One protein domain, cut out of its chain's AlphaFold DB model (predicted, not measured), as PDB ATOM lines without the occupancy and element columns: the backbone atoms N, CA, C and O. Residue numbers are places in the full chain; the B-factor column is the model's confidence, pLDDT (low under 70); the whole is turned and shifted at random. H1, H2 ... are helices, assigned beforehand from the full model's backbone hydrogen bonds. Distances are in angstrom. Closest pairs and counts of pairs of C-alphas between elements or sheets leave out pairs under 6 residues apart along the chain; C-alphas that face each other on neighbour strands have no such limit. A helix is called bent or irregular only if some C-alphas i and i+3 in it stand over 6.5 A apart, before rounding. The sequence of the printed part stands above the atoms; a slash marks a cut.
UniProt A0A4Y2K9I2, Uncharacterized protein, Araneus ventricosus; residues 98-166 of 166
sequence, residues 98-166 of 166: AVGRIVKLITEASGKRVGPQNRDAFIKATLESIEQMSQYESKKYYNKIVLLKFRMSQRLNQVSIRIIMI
ATOM      1  N   ALA A  98      31.281 -90.870  -9.041       81.81
ATOM      2  CA  ALA A  98      30.924 -91.891 -10.021       81.81
ATOM      3  C   ALA A  98      32.076 -92.879 -10.279       81.81
ATOM      4  O   ALA A  98      31.855 -94.088 -10.227       81.81
ATOM      5  N   VAL A  99      33.305 -92.382 -10.467       83.81
ATOM      6  CA  VAL A  99      34.501 -93.230 -10.631       83.81
ATOM      7  C   VAL A  99      34.703 -94.111  -9.398       83.81
ATOM      8  O   VAL A  99      34.860 -95.323  -9.536       83.81
ATOM      9  N   GLY A 100      34.599 -93.544  -8.190       86.88
ATOM     10  CA  GLY A 100      34.720 -94.316  -6.946       86.88
ATOM     11  C   GLY A 100      33.682 -95.440  -6.827       86.88
ATOM     12  O   GLY A 100      34.013 -96.561  -6.433       86.88
ATOM     13  N   ARG A 101      32.430 -95.179  -7.226       87.44
ATOM     14  CA  ARG A 101      31.358 -96.192  -7.242       87.44
ATOM     15  C   ARG A 101      31.639 -97.319  -8.241       87.44
ATOM     16  O   ARG A 101      31.424 -98.482  -7.904       87.44
ATOM     17  N   ILE A 102      32.141 -96.997  -9.433       88.81
ATOM     18  CA  ILE A 102      32.485 -97.992 -10.464       88.81
ATOM     19  C   ILE A 102      33.664 -98.859 -10.017       88.81
ATOM     20  O   ILE A 102      33.581-100.083 -10.098       88.81
ATOM     21  N   VAL A 103      34.735 -98.251  -9.494       89.19
ATOM     22  CA  VAL A 103      35.902 -98.991  -8.986       89.19
ATOM     23  C   VAL A 103      35.478 -99.964  -7.889       89.19
ATOM     24  O   VAL A 103      35.840-101.138  -7.941       89.19
ATOM     25  N   LYS A 104      34.629 -99.524  -6.952       93.69
ATOM     26  CA  LYS A 104      34.063-100.403  -5.922       93.69
ATOM     27  C   LYS A 104      33.328-101.602  -6.529       93.69
ATOM     28  O   LYS A 104      33.567-102.731  -6.105       93.69
ATOM     29  N   LEU A 105      32.473-101.377  -7.529       92.38
ATOM     30  CA  LEU A 105      31.725-102.450  -8.185       92.38
ATOM     31  C   LEU A 105      32.651-103.475  -8.863       92.38
ATOM     32  O   LEU A 105      32.428-104.679  -8.734       92.38
ATOM     33  N   ILE A 106      33.702-103.016  -9.544       91.00
ATOM     34  CA  ILE A 106      34.689-103.887 -10.204       91.00
ATOM     35  C   ILE A 106      35.461-104.725  -9.173       91.00
ATOM     36  O   ILE A 106      35.664-105.929  -9.374       91.00
ATOM     37  N   THR A 107      35.859-104.116  -8.054       93.88
ATOM     38  CA  THR A 107      36.541-104.812  -6.954       93.88
ATOM     39  C   THR A 107      35.635-105.865  -6.320       93.88
ATOM     40  O   THR A 107      36.053-107.006  -6.132       93.88
ATOM     41  N   GLU A 108      34.368-105.531  -6.063       92.06
ATOM     42  CA  GLU A 108      33.389-106.492  -5.551       92.06
ATOM     43  C   GLU A 108      33.157-107.659  -6.515       92.06
ATOM     44  O   GLU A 108      33.108-108.810  -6.083       92.06
ATOM     45  N   ALA A 109      33.034-107.382  -7.818       91.75
ATOM     46  CA  ALA A 109      32.883-108.418  -8.834       91.75
ATOM     47  C   ALA A 109      34.086-109.369  -8.831       91.75
ATOM     48  O   ALA A 109      33.912-110.586  -8.886       91.75
ATOM     49  N   SER A 110      35.296-108.816  -8.712       90.69
ATOM     50  CA  SER A 110      36.542-109.588  -8.688       90.69
ATOM     51  C   SER A 110      36.684-110.460  -7.441       90.69
ATOM     52  O   SER A 110      37.192-111.568  -7.550       90.69
ATOM     53  N   GLY A 111      36.192-110.007  -6.284       90.62
ATOM     54  CA  GLY A 111      36.170-110.820  -5.063       90.62
ATOM     55  C   GLY A 111      35.080-111.897  -5.047       90.62
ATOM     56  O   GLY A 111      35.239-112.923  -4.395       90.62
ATOM     57  N   LYS A 112      33.962-111.685  -5.758       88.81
ATOM     58  CA  LYS A 112      32.795-112.588  -5.731       88.81
ATOM     59  C   LYS A 112      32.771-113.620  -6.859       88.81
ATOM     60  O   LYS A 112      32.060-114.616  -6.737       88.81
ATOM     61  N   ARG A 113      33.445-113.373  -7.988       89.31
ATOM     62  CA  ARG A 113      33.320-114.191  -9.208       89.31
ATOM     63  C   ARG A 113      34.680-114.535  -9.803       89.31
ATOM     64  O   ARG A 113      35.540-113.673  -9.960       89.31
ATOM     65  N   VAL A 114      34.820-115.789 -10.230       87.19
ATOM     66  CA  VAL A 114      35.988-116.287 -10.966       87.19
ATOM     67  C   VAL A 114      35.702-116.244 -12.468       87.19
ATOM     68  O   VAL A 114      34.614-116.608 -12.915       87.19
ATOM     69  N   GLY A 115      36.690-115.803 -13.248       88.00
ATOM     70  CA  GLY A 115      36.612-115.730 -14.708       88.00
ATOM     71  C   GLY A 115      36.115-114.370 -15.238       88.00
ATOM     72  O   GLY A 115      35.310-113.698 -14.587       88.00
ATOM     73  N   PRO A 116      36.594-113.903 -16.410       84.81
ATOM     74  CA  PRO A 116      36.192-112.612 -16.982       84.81
ATOM     75  C   PRO A 116      34.687-112.500 -17.268       84.81
ATOM     76  O   PRO A 116      34.077-111.493 -16.925       84.81
ATOM     77  N   GLN A 117      34.081-113.550 -17.826       87.38
ATOM     78  CA  GLN A 117      32.673-113.557 -18.251       87.38
ATOM     79  C   GLN A 117      31.710-113.414 -17.061       87.38
ATOM     80  O   GLN A 117      30.788-112.605 -17.097       87.38
ATOM     81  N   ASN A 118      31.965-114.137 -15.968       87.19
ATOM     82  CA  ASN A 118      31.132-114.082 -14.765       87.19
ATOM     83  C   ASN A 118      31.230-112.727 -14.049       87.19
ATOM     84  O   ASN A 118      30.241-112.244 -13.496       87.19
ATOM     85  N   ARG A 119      32.419-112.108 -14.060       88.38
ATOM     86  CA  ARG A 119      32.629-110.755 -13.521       88.38
ATOM     87  C   ARG A 119      31.894-109.711 -14.355       88.38
ATOM     88  O   ARG A 119      31.190-108.885 -13.786       88.38
ATOM     89  N   ASP A 120      32.001-109.793 -15.679       87.38
ATOM     90  CA  ASP A 120      31.292-108.903 -16.605       87.38
ATOM     91  C   ASP A 120      29.766-109.022 -16.453       87.38
ATOM     92  O   ASP A 120      29.080-108.016 -16.272       87.38
ATOM     93  N   ALA A 121      29.236-110.247 -16.397       89.00
ATOM     94  CA  ALA A 121      27.811-110.491 -16.175       89.00
ATOM     95  C   ALA A 121      27.318-109.927 -14.828       89.00
ATOM     96  O   ALA A 121      26.237-109.343 -14.753       89.00
ATOM     97  N   PHE A 122      28.120-110.048 -13.764       87.94
ATOM     98  CA  PHE A 122      27.803-109.475 -12.454       87.94
ATOM     99  C   PHE A 122      27.757-107.941 -12.478       87.94
ATOM    100  O   PHE A 122      26.850-107.339 -11.895       87.94
ATOM    101  N   ILE A 123      28.724-107.309 -13.150       90.19
ATOM    102  CA  ILE A 123      28.789-105.851 -13.299       90.19
ATOM    103  C   ILE A 123      27.570-105.359 -14.086       90.19
ATOM    104  O   ILE A 123      26.854-104.489 -13.594       90.19
ATOM    105  N   LYS A 124      27.284-105.959 -15.250       91.62
ATOM    106  CA  LYS A 124      26.137-105.597 -16.101       91.62
ATOM    107  C   LYS A 124      24.808-105.725 -15.366       91.62
ATOM    108  O   LYS A 124      24.073-104.748 -15.286       91.62
ATOM    109  N   ALA A 125      24.550-106.863 -14.722       87.81
ATOM    110  CA  ALA A 125      23.313-107.066 -13.970       87.81
ATOM    111  C   ALA A 125      23.162-106.072 -12.804       87.81
ATOM    112  O   ALA A 125      22.057-105.644 -12.469       87.81
ATOM    113  N   THR A 126      24.272-105.692 -12.165       88.00
ATOM    114  CA  THR A 126      24.242-104.703 -11.083       88.00
ATOM    115  C   THR A 126      23.950-103.304 -11.621       88.00
ATOM    116  O   THR A 126      23.148-102.591 -11.022       88.00
ATOM    117  N   LEU A 127      24.549-102.919 -12.751       88.94
ATOM    118  CA  LEU A 127      24.271-101.646 -13.420       88.94
ATOM    119  C   LEU A 127      22.818-101.568 -13.906       88.94
ATOM    120  O   LEU A 127      22.141-100.596 -13.583       88.94
ATOM    121  N   GLU A 128      22.308-102.616 -14.555       86.25
ATOM    122  CA  GLU A 128      20.896-102.724 -14.955       86.25
ATOM    123  C   GLU A 128      19.963-102.610 -13.744       86.25
ATOM    124  O   GLU A 128      18.955-101.904 -13.777       86.25
ATOM    125  N   SER A 129      20.310-103.259 -12.627       80.88
ATOM    126  CA  SER A 129      19.541-103.116 -11.393       80.88
ATOM    127  C   SER A 129      19.573-101.684 -10.856       80.88
ATOM    128  O   SER A 129      18.557-101.235 -10.332       80.88
ATOM    129  N   ILE A 130      20.710-100.986 -10.917       81.44
ATOM    130  CA  ILE A 130      20.829 -99.594 -10.464       81.44
ATOM    131  C   ILE A 130      19.977 -98.675 -11.338       81.44
ATOM    132  O   ILE A 130      19.250 -97.841 -10.801       81.44
ATOM    133  N   GLU A 131      20.019 -98.864 -12.653       84.94
ATOM    134  CA  GLU A 131      19.216 -98.106 -13.609       84.94
ATOM    135  C   GLU A 131      17.720 -98.305 -13.350       84.94
ATOM    136  O   GLU A 131      16.996 -97.331 -13.142       84.94
ATOM    137  N   GLN A 132      17.268 -99.555 -13.216       77.38
ATOM    138  CA  GLN A 132      15.872 -99.845 -12.880       77.38
ATOM    139  C   GLN A 132      15.455 -99.255 -11.531       77.38
ATOM    140  O   GLN A 132      14.327 -98.797 -11.387       77.38
ATOM    141  N   MET A 133      16.342 -99.238 -10.532       68.25
ATOM    142  CA  MET A 133      16.043 -98.601  -9.247       68.25
ATOM    143  C   MET A 133      15.900 -97.087  -9.361       68.25
ATOM    144  O   MET A 133      15.038 -96.524  -8.693       68.25
ATOM    145  N   SER A 134      16.729 -96.437 -10.182       66.44
ATOM    146  CA  SER A 134      16.686 -94.981 -10.361       66.44
ATOM    147  C   SER A 134      15.387 -94.485 -11.005       66.44
ATOM    148  O   SER A 134      15.051 -93.320 -10.859       66.44
ATOM    149  N   GLN A 135      14.620 -95.371 -11.649       68.06
ATOM    150  CA  GLN A 135      13.313 -95.057 -12.237       68.06
ATOM    151  C   GLN A 135      12.172 -94.984 -11.202       68.06
ATOM    152  O   GLN A 135      11.071 -94.546 -11.534       68.06
ATOM    153  N   TYR A 136      12.392 -95.427  -9.957       65.50
ATOM    154  CA  TYR A 136      11.361 -95.466  -8.918       65.50
ATOM    155  C   TYR A 136      11.666 -94.483  -7.780       65.50
ATOM    156  O   TYR A 136      12.491 -94.749  -6.912       65.50
ATOM    157  N   GLU A 137      10.904 -93.392  -7.727       59.25
ATOM    158  CA  GLU A 137      11.067 -92.300  -6.746       59.25
ATOM    159  C   GLU A 137      10.472 -92.603  -5.353       59.25
ATOM    160  O   GLU A 137      10.722 -91.899  -4.377       59.25
ATOM    161  N   SER A 138       9.652 -93.654  -5.222       66.25
ATOM    162  CA  SER A 138       8.893 -93.927  -3.992       66.25
ATOM    163  C   SER A 138       9.371 -95.171  -3.245       66.25
ATOM    164  O   SER A 138       9.421 -96.280  -3.783       66.25
ATOM    165  N   LYS A 139       9.576 -95.009  -1.931       65.56
ATOM    166  CA  LYS A 139       9.900 -96.075  -0.965       65.56
ATOM    167  C   LYS A 139       8.882 -97.229  -0.961       65.56
ATOM    168  O   LYS A 139       9.218 -98.338  -0.557       65.56
ATOM    169  N   LYS A 140       7.662 -97.007  -1.471       71.25
ATOM    170  CA  LYS A 140       6.622 -98.038  -1.648       71.25
ATOM    171  C   LYS A 140       7.080 -99.195  -2.549       71.25
ATOM    172  O   LYS A 140       6.601-100.316  -2.396       71.25
ATOM    173  N   TYR A 141       8.028 -98.954  -3.454       65.00
ATOM    174  CA  TYR A 141       8.513 -99.957  -4.407       65.00
ATOM    175  C   TYR A 141       9.741-100.743  -3.922       65.00
ATOM    176  O   TYR A 141      10.200-101.645  -4.625       65.00
ATOM    177  N   TYR A 142      10.242-100.477  -2.709       64.25
ATOM    178  CA  TYR A 142      11.482-101.069  -2.190       64.25
ATOM    179  C   TYR A 142      11.448-102.605  -2.160       64.25
ATOM    180  O   TYR A 142      12.388-103.255  -2.610       64.25
ATOM    181  N   ASN A 143      10.333-103.210  -1.740       67.69
ATOM    182  CA  ASN A 143      10.190-104.672  -1.718       67.69
ATOM    183  C   ASN A 143      10.206-105.284  -3.125       67.69
ATOM    184  O   ASN A 143      10.813-106.331  -3.336       67.69
ATOM    185  N   LYS A 144       9.598-104.608  -4.110       66.56
ATOM    186  CA  LYS A 144       9.596-105.049  -5.514       66.56
ATOM    187  C   LYS A 144      11.007-104.978  -6.108       66.56
ATOM    188  O   LYS A 144      11.430-105.899  -6.803       66.56
ATOM    189  N   ILE A 145      11.752-103.931  -5.758       64.00
ATOM    190  CA  ILE A 145      13.158-103.728  -6.122       64.00
ATOM    191  C   ILE A 145      14.068-104.801  -5.501       64.00
ATOM    192  O   ILE A 145      14.902-105.381  -6.196       64.00
ATOM    193  N   VAL A 146      13.904-105.104  -4.209       65.62
ATOM    194  CA  VAL A 146      14.673-106.156  -3.517       65.62
ATOM    195  C   VAL A 146      14.415-107.522  -4.156       65.62
ATOM    196  O   VAL A 146      15.356-108.281  -4.394       65.62
ATOM    197  N   LEU A 147      13.162-107.812  -4.517       67.38
ATOM    198  CA  LEU A 147      12.795-109.056  -5.192       67.38
ATOM    199  C   LEU A 147      13.406-109.164  -6.600       67.38
ATOM    200  O   LEU A 147      13.829-110.246  -7.007       67.38
ATOM    201  N   LEU A 148      13.478-108.048  -7.336       66.75
ATOM    202  CA  LEU A 148      14.145-107.977  -8.639       66.75
ATOM    203  C   LEU A 148      15.649-108.238  -8.508       66.75
ATOM    204  O   LEU A 148      16.173-109.089  -9.226       66.75
ATOM    205  N   LYS A 149      16.324-107.606  -7.539       62.47
ATOM    206  CA  LYS A 149      17.739-107.880  -7.227       62.47
ATOM    207  C   LYS A 149      17.985-109.346  -6.891       62.47
ATOM    208  O   LYS A 149      18.927-109.946  -7.407       62.47
ATOM    209  N   PHE A 150      17.124-109.936  -6.062       66.44
ATOM    210  CA  PHE A 150      17.210-111.351  -5.719       66.44
ATOM    211  C   PHE A 150      17.044-112.235  -6.962       66.44
ATOM    212  O   PHE A 150      17.886-113.092  -7.219       66.44
ATOM    213  N   ARG A 151      16.026-111.985  -7.796       64.06
ATOM    214  CA  ARG A 151      15.798-112.739  -9.042       64.06
ATOM    215  C   ARG A 151      16.954-112.624 -10.035       64.06
ATOM    216  O   ARG A 151      17.326-113.632 -10.632       64.06
ATOM    217  N   MET A 152      17.536-111.438 -10.201       66.06
ATOM    218  CA  MET A 152      18.687-111.222 -11.089       66.06
ATOM    219  C   MET A 152      19.926-111.983 -10.593       66.06
ATOM    220  O   MET A 152      20.592-112.662 -11.372       66.06
ATOM    221  N   SER A 153      20.177-111.962  -9.279       60.16
ATOM    222  CA  SER A 153      21.258-112.728  -8.643       60.16
ATOM    223  C   SER A 153      21.077-114.247  -8.796       60.16
ATOM    224  O   SER A 153      22.022-114.959  -9.141       60.16
ATOM    225  N   GLN A 154      19.849-114.750  -8.620       60.62
ATOM    226  CA  GLN A 154      19.524-116.172  -8.792       60.62
ATOM    227  C   GLN A 154      19.681-116.638 -10.247       60.62
ATOM    228  O   GLN A 154      20.214-117.721 -10.483       60.62
ATOM    229  N   ARG A 155      19.292-115.814 -11.232       60.12
ATOM    230  CA  ARG A 155      19.502-116.118 -12.660       60.12
ATOM    231  C   ARG A 155      20.984-116.258 -13.007       60.12
ATOM    232  O   ARG A 155      21.350-117.210 -13.689       60.12
ATOM    233  N   LEU A 156      21.839-115.373 -12.493       55.88
ATOM    234  CA  LEU A 156      23.291-115.473 -12.686       55.88
ATOM    235  C   LEU A 156      23.870-116.754 -12.067       55.88
ATOM    236  O   LEU A 156      24.718-117.402 -12.676       55.88
ATOM    237  N   ASN A 157      23.390-117.154 -10.886       55.41
ATOM    238  CA  ASN A 157      23.836-118.389 -10.240       55.41
ATOM    239  C   ASN A 157      23.346-119.650 -10.978       55.41
ATOM    240  O   ASN A 157      24.121-120.588 -11.131       55.41
ATOM    241  N   GLN A 158      22.114-119.674 -11.500       51.88
ATOM    242  CA  GLN A 158      21.603-120.803 -12.296       51.88
ATOM    243  C   GLN A 158      22.310-120.962 -13.647       51.88
ATOM    244  O   GLN A 158      22.585-122.089 -14.055       51.88
ATOM    245  N   VAL A 159      22.624-119.858 -14.334       51.22
ATOM    246  CA  VAL A 159      23.404-119.898 -15.583       51.22
ATOM    247  C   VAL A 159      24.821-120.414 -15.310       51.22
ATOM    248  O   VAL A 159      25.310-121.264 -16.049       51.22
ATOM    249  N   SER A 160      25.445-119.994 -14.205       44.47
ATOM    250  CA  SER A 160      26.777-120.470 -13.809       44.47
ATOM    251  C   SER A 160      26.791-121.954 -13.407       44.47
ATOM    252  O   SER A 160      27.750-122.645 -13.726       44.47
ATOM    253  N   ILE A 161      25.739-122.466 -12.754       44.50
ATOM    254  CA  ILE A 161      25.614-123.898 -12.411       44.50
ATOM    255  C   ILE A 161      25.390-124.752 -13.669       44.50
ATOM    256  O   ILE A 161      25.983-125.818 -13.795       44.50
ATOM    257  N   ARG A 162      24.588-124.279 -14.635       38.75
ATOM    258  CA  ARG A 162      24.354-125.000 -15.900       38.75
ATOM    259  C   ARG A 162      25.593-125.110 -16.788       38.75
ATOM    260  O   ARG A 162      25.710-126.099 -17.495       38.75
ATOM    261  N   ILE A 163      26.499-124.134 -16.747       40.34
ATOM    262  CA  ILE A 163      27.761-124.171 -17.508       40.34
ATOM    263  C   ILE A 163      28.794-125.109 -16.858       40.34
ATOM    264  O   ILE A 163      29.631-125.653 -17.560       40.34
ATOM    265  N   ILE A 164      28.733-125.331 -15.540       38.81
ATOM    266  CA  ILE A 164      29.641-126.252 -14.821       38.81
ATOM    267  C   ILE A 164      29.207-127.729 -14.968       38.81
ATOM    268  O   ILE A 164      29.999-128.630 -14.715       38.81
ATOM    269  N   MET A 165      27.960-127.989 -15.371       40.03
ATOM    270  CA  MET A 165      27.389-129.338 -15.530       40.03
ATOM    271  C   MET A 165      27.391-129.873 -16.979       40.03
ATOM    272  O   MET A 165      26.730-130.878 -17.244       40.03
ATOM    273  N   ILE A 166      28.096-129.219 -17.907       43.50
ATOM    274  CA  ILE A 166      28.317-129.662 -19.299       43.50
ATOM    275  C   ILE A 166      29.822-129.797 -19.507       43.50
ATOM    276  O   ILE A 166      30.234-130.808 -20.112       43.50
TER     277      ILE A 166
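AT A GLANCE: This is residues 98 to 166 of the 166 residues of an uncharacterized protein of Araneus ventricosus (UniProt A0A4Y2K9I2). Two long helices, H2 and H3, lie side by side as a helical hairpin, and H1 comes before them, packing its residues 105 to 110 on the early part of H2 and slanting away from it as a V. H1 keeps clear of H3, and the last residues, 161 to 166, stick out. The 69 printed residues hold three named helices, in the order H1, H2, H3, and no named strand; the class is all helix. The whole is only just loose, close to compact, with a radius of gyration of the C-alphas of 13.6 A, and only just flat, spanning 43 by 28 by 14 A.

IN THESE COORDINATES: Find C-alpha 98 at (30.924, -91.891, -10.021); from there H1, residues 98 to 112, runs 21.2 A. Next find C-alpha 116 at (36.192, -112.612, -16.982), where H2, residues 116 to 134, begins its 27.1 A. H3, residues 139 to 164, covers 38.6 A and ends at C-alpha 164, (29.641, -126.252, -14.821). H3 is irregular: C-alphas 140 and 143 are 7.5 A apart.

HOW THE PARTS SIT: Look first at Ala 109 of H1 and Arg 119 of H2, whose C-alphas, 5.2 A apart, are the closest of the two helices. H1 touches H2 with residues 105 to 110 alone, and H2 touches H1 with residues 119 to 123 alone. They run opposite ways at a steep tilt of 47 degrees. H2 and H3 touch as a hairpin, opposite ways at a shallow tilt of 15 degrees; their closest C-alphas, of Ser 129 and Lys 149, are 6.6 A apart. H1 and H3 are apart. Every O i to N i+4 pair is within hydrogen-bond range in H1 and H2, and 20 of 22 are in H3.

THE WHOLE: The two farthest C-alphas, of Ser 138 and Ile 166, are 43.5 A apart. The printed part has no cut, and both links are tight. Residues 161 to 166, of which 161 to 164 belong to H3, stand free. In the B-factor column you will find a mean pLDDT of 73.6 for the printed part, with residues 133 to 139 and 141 to 166 under 70.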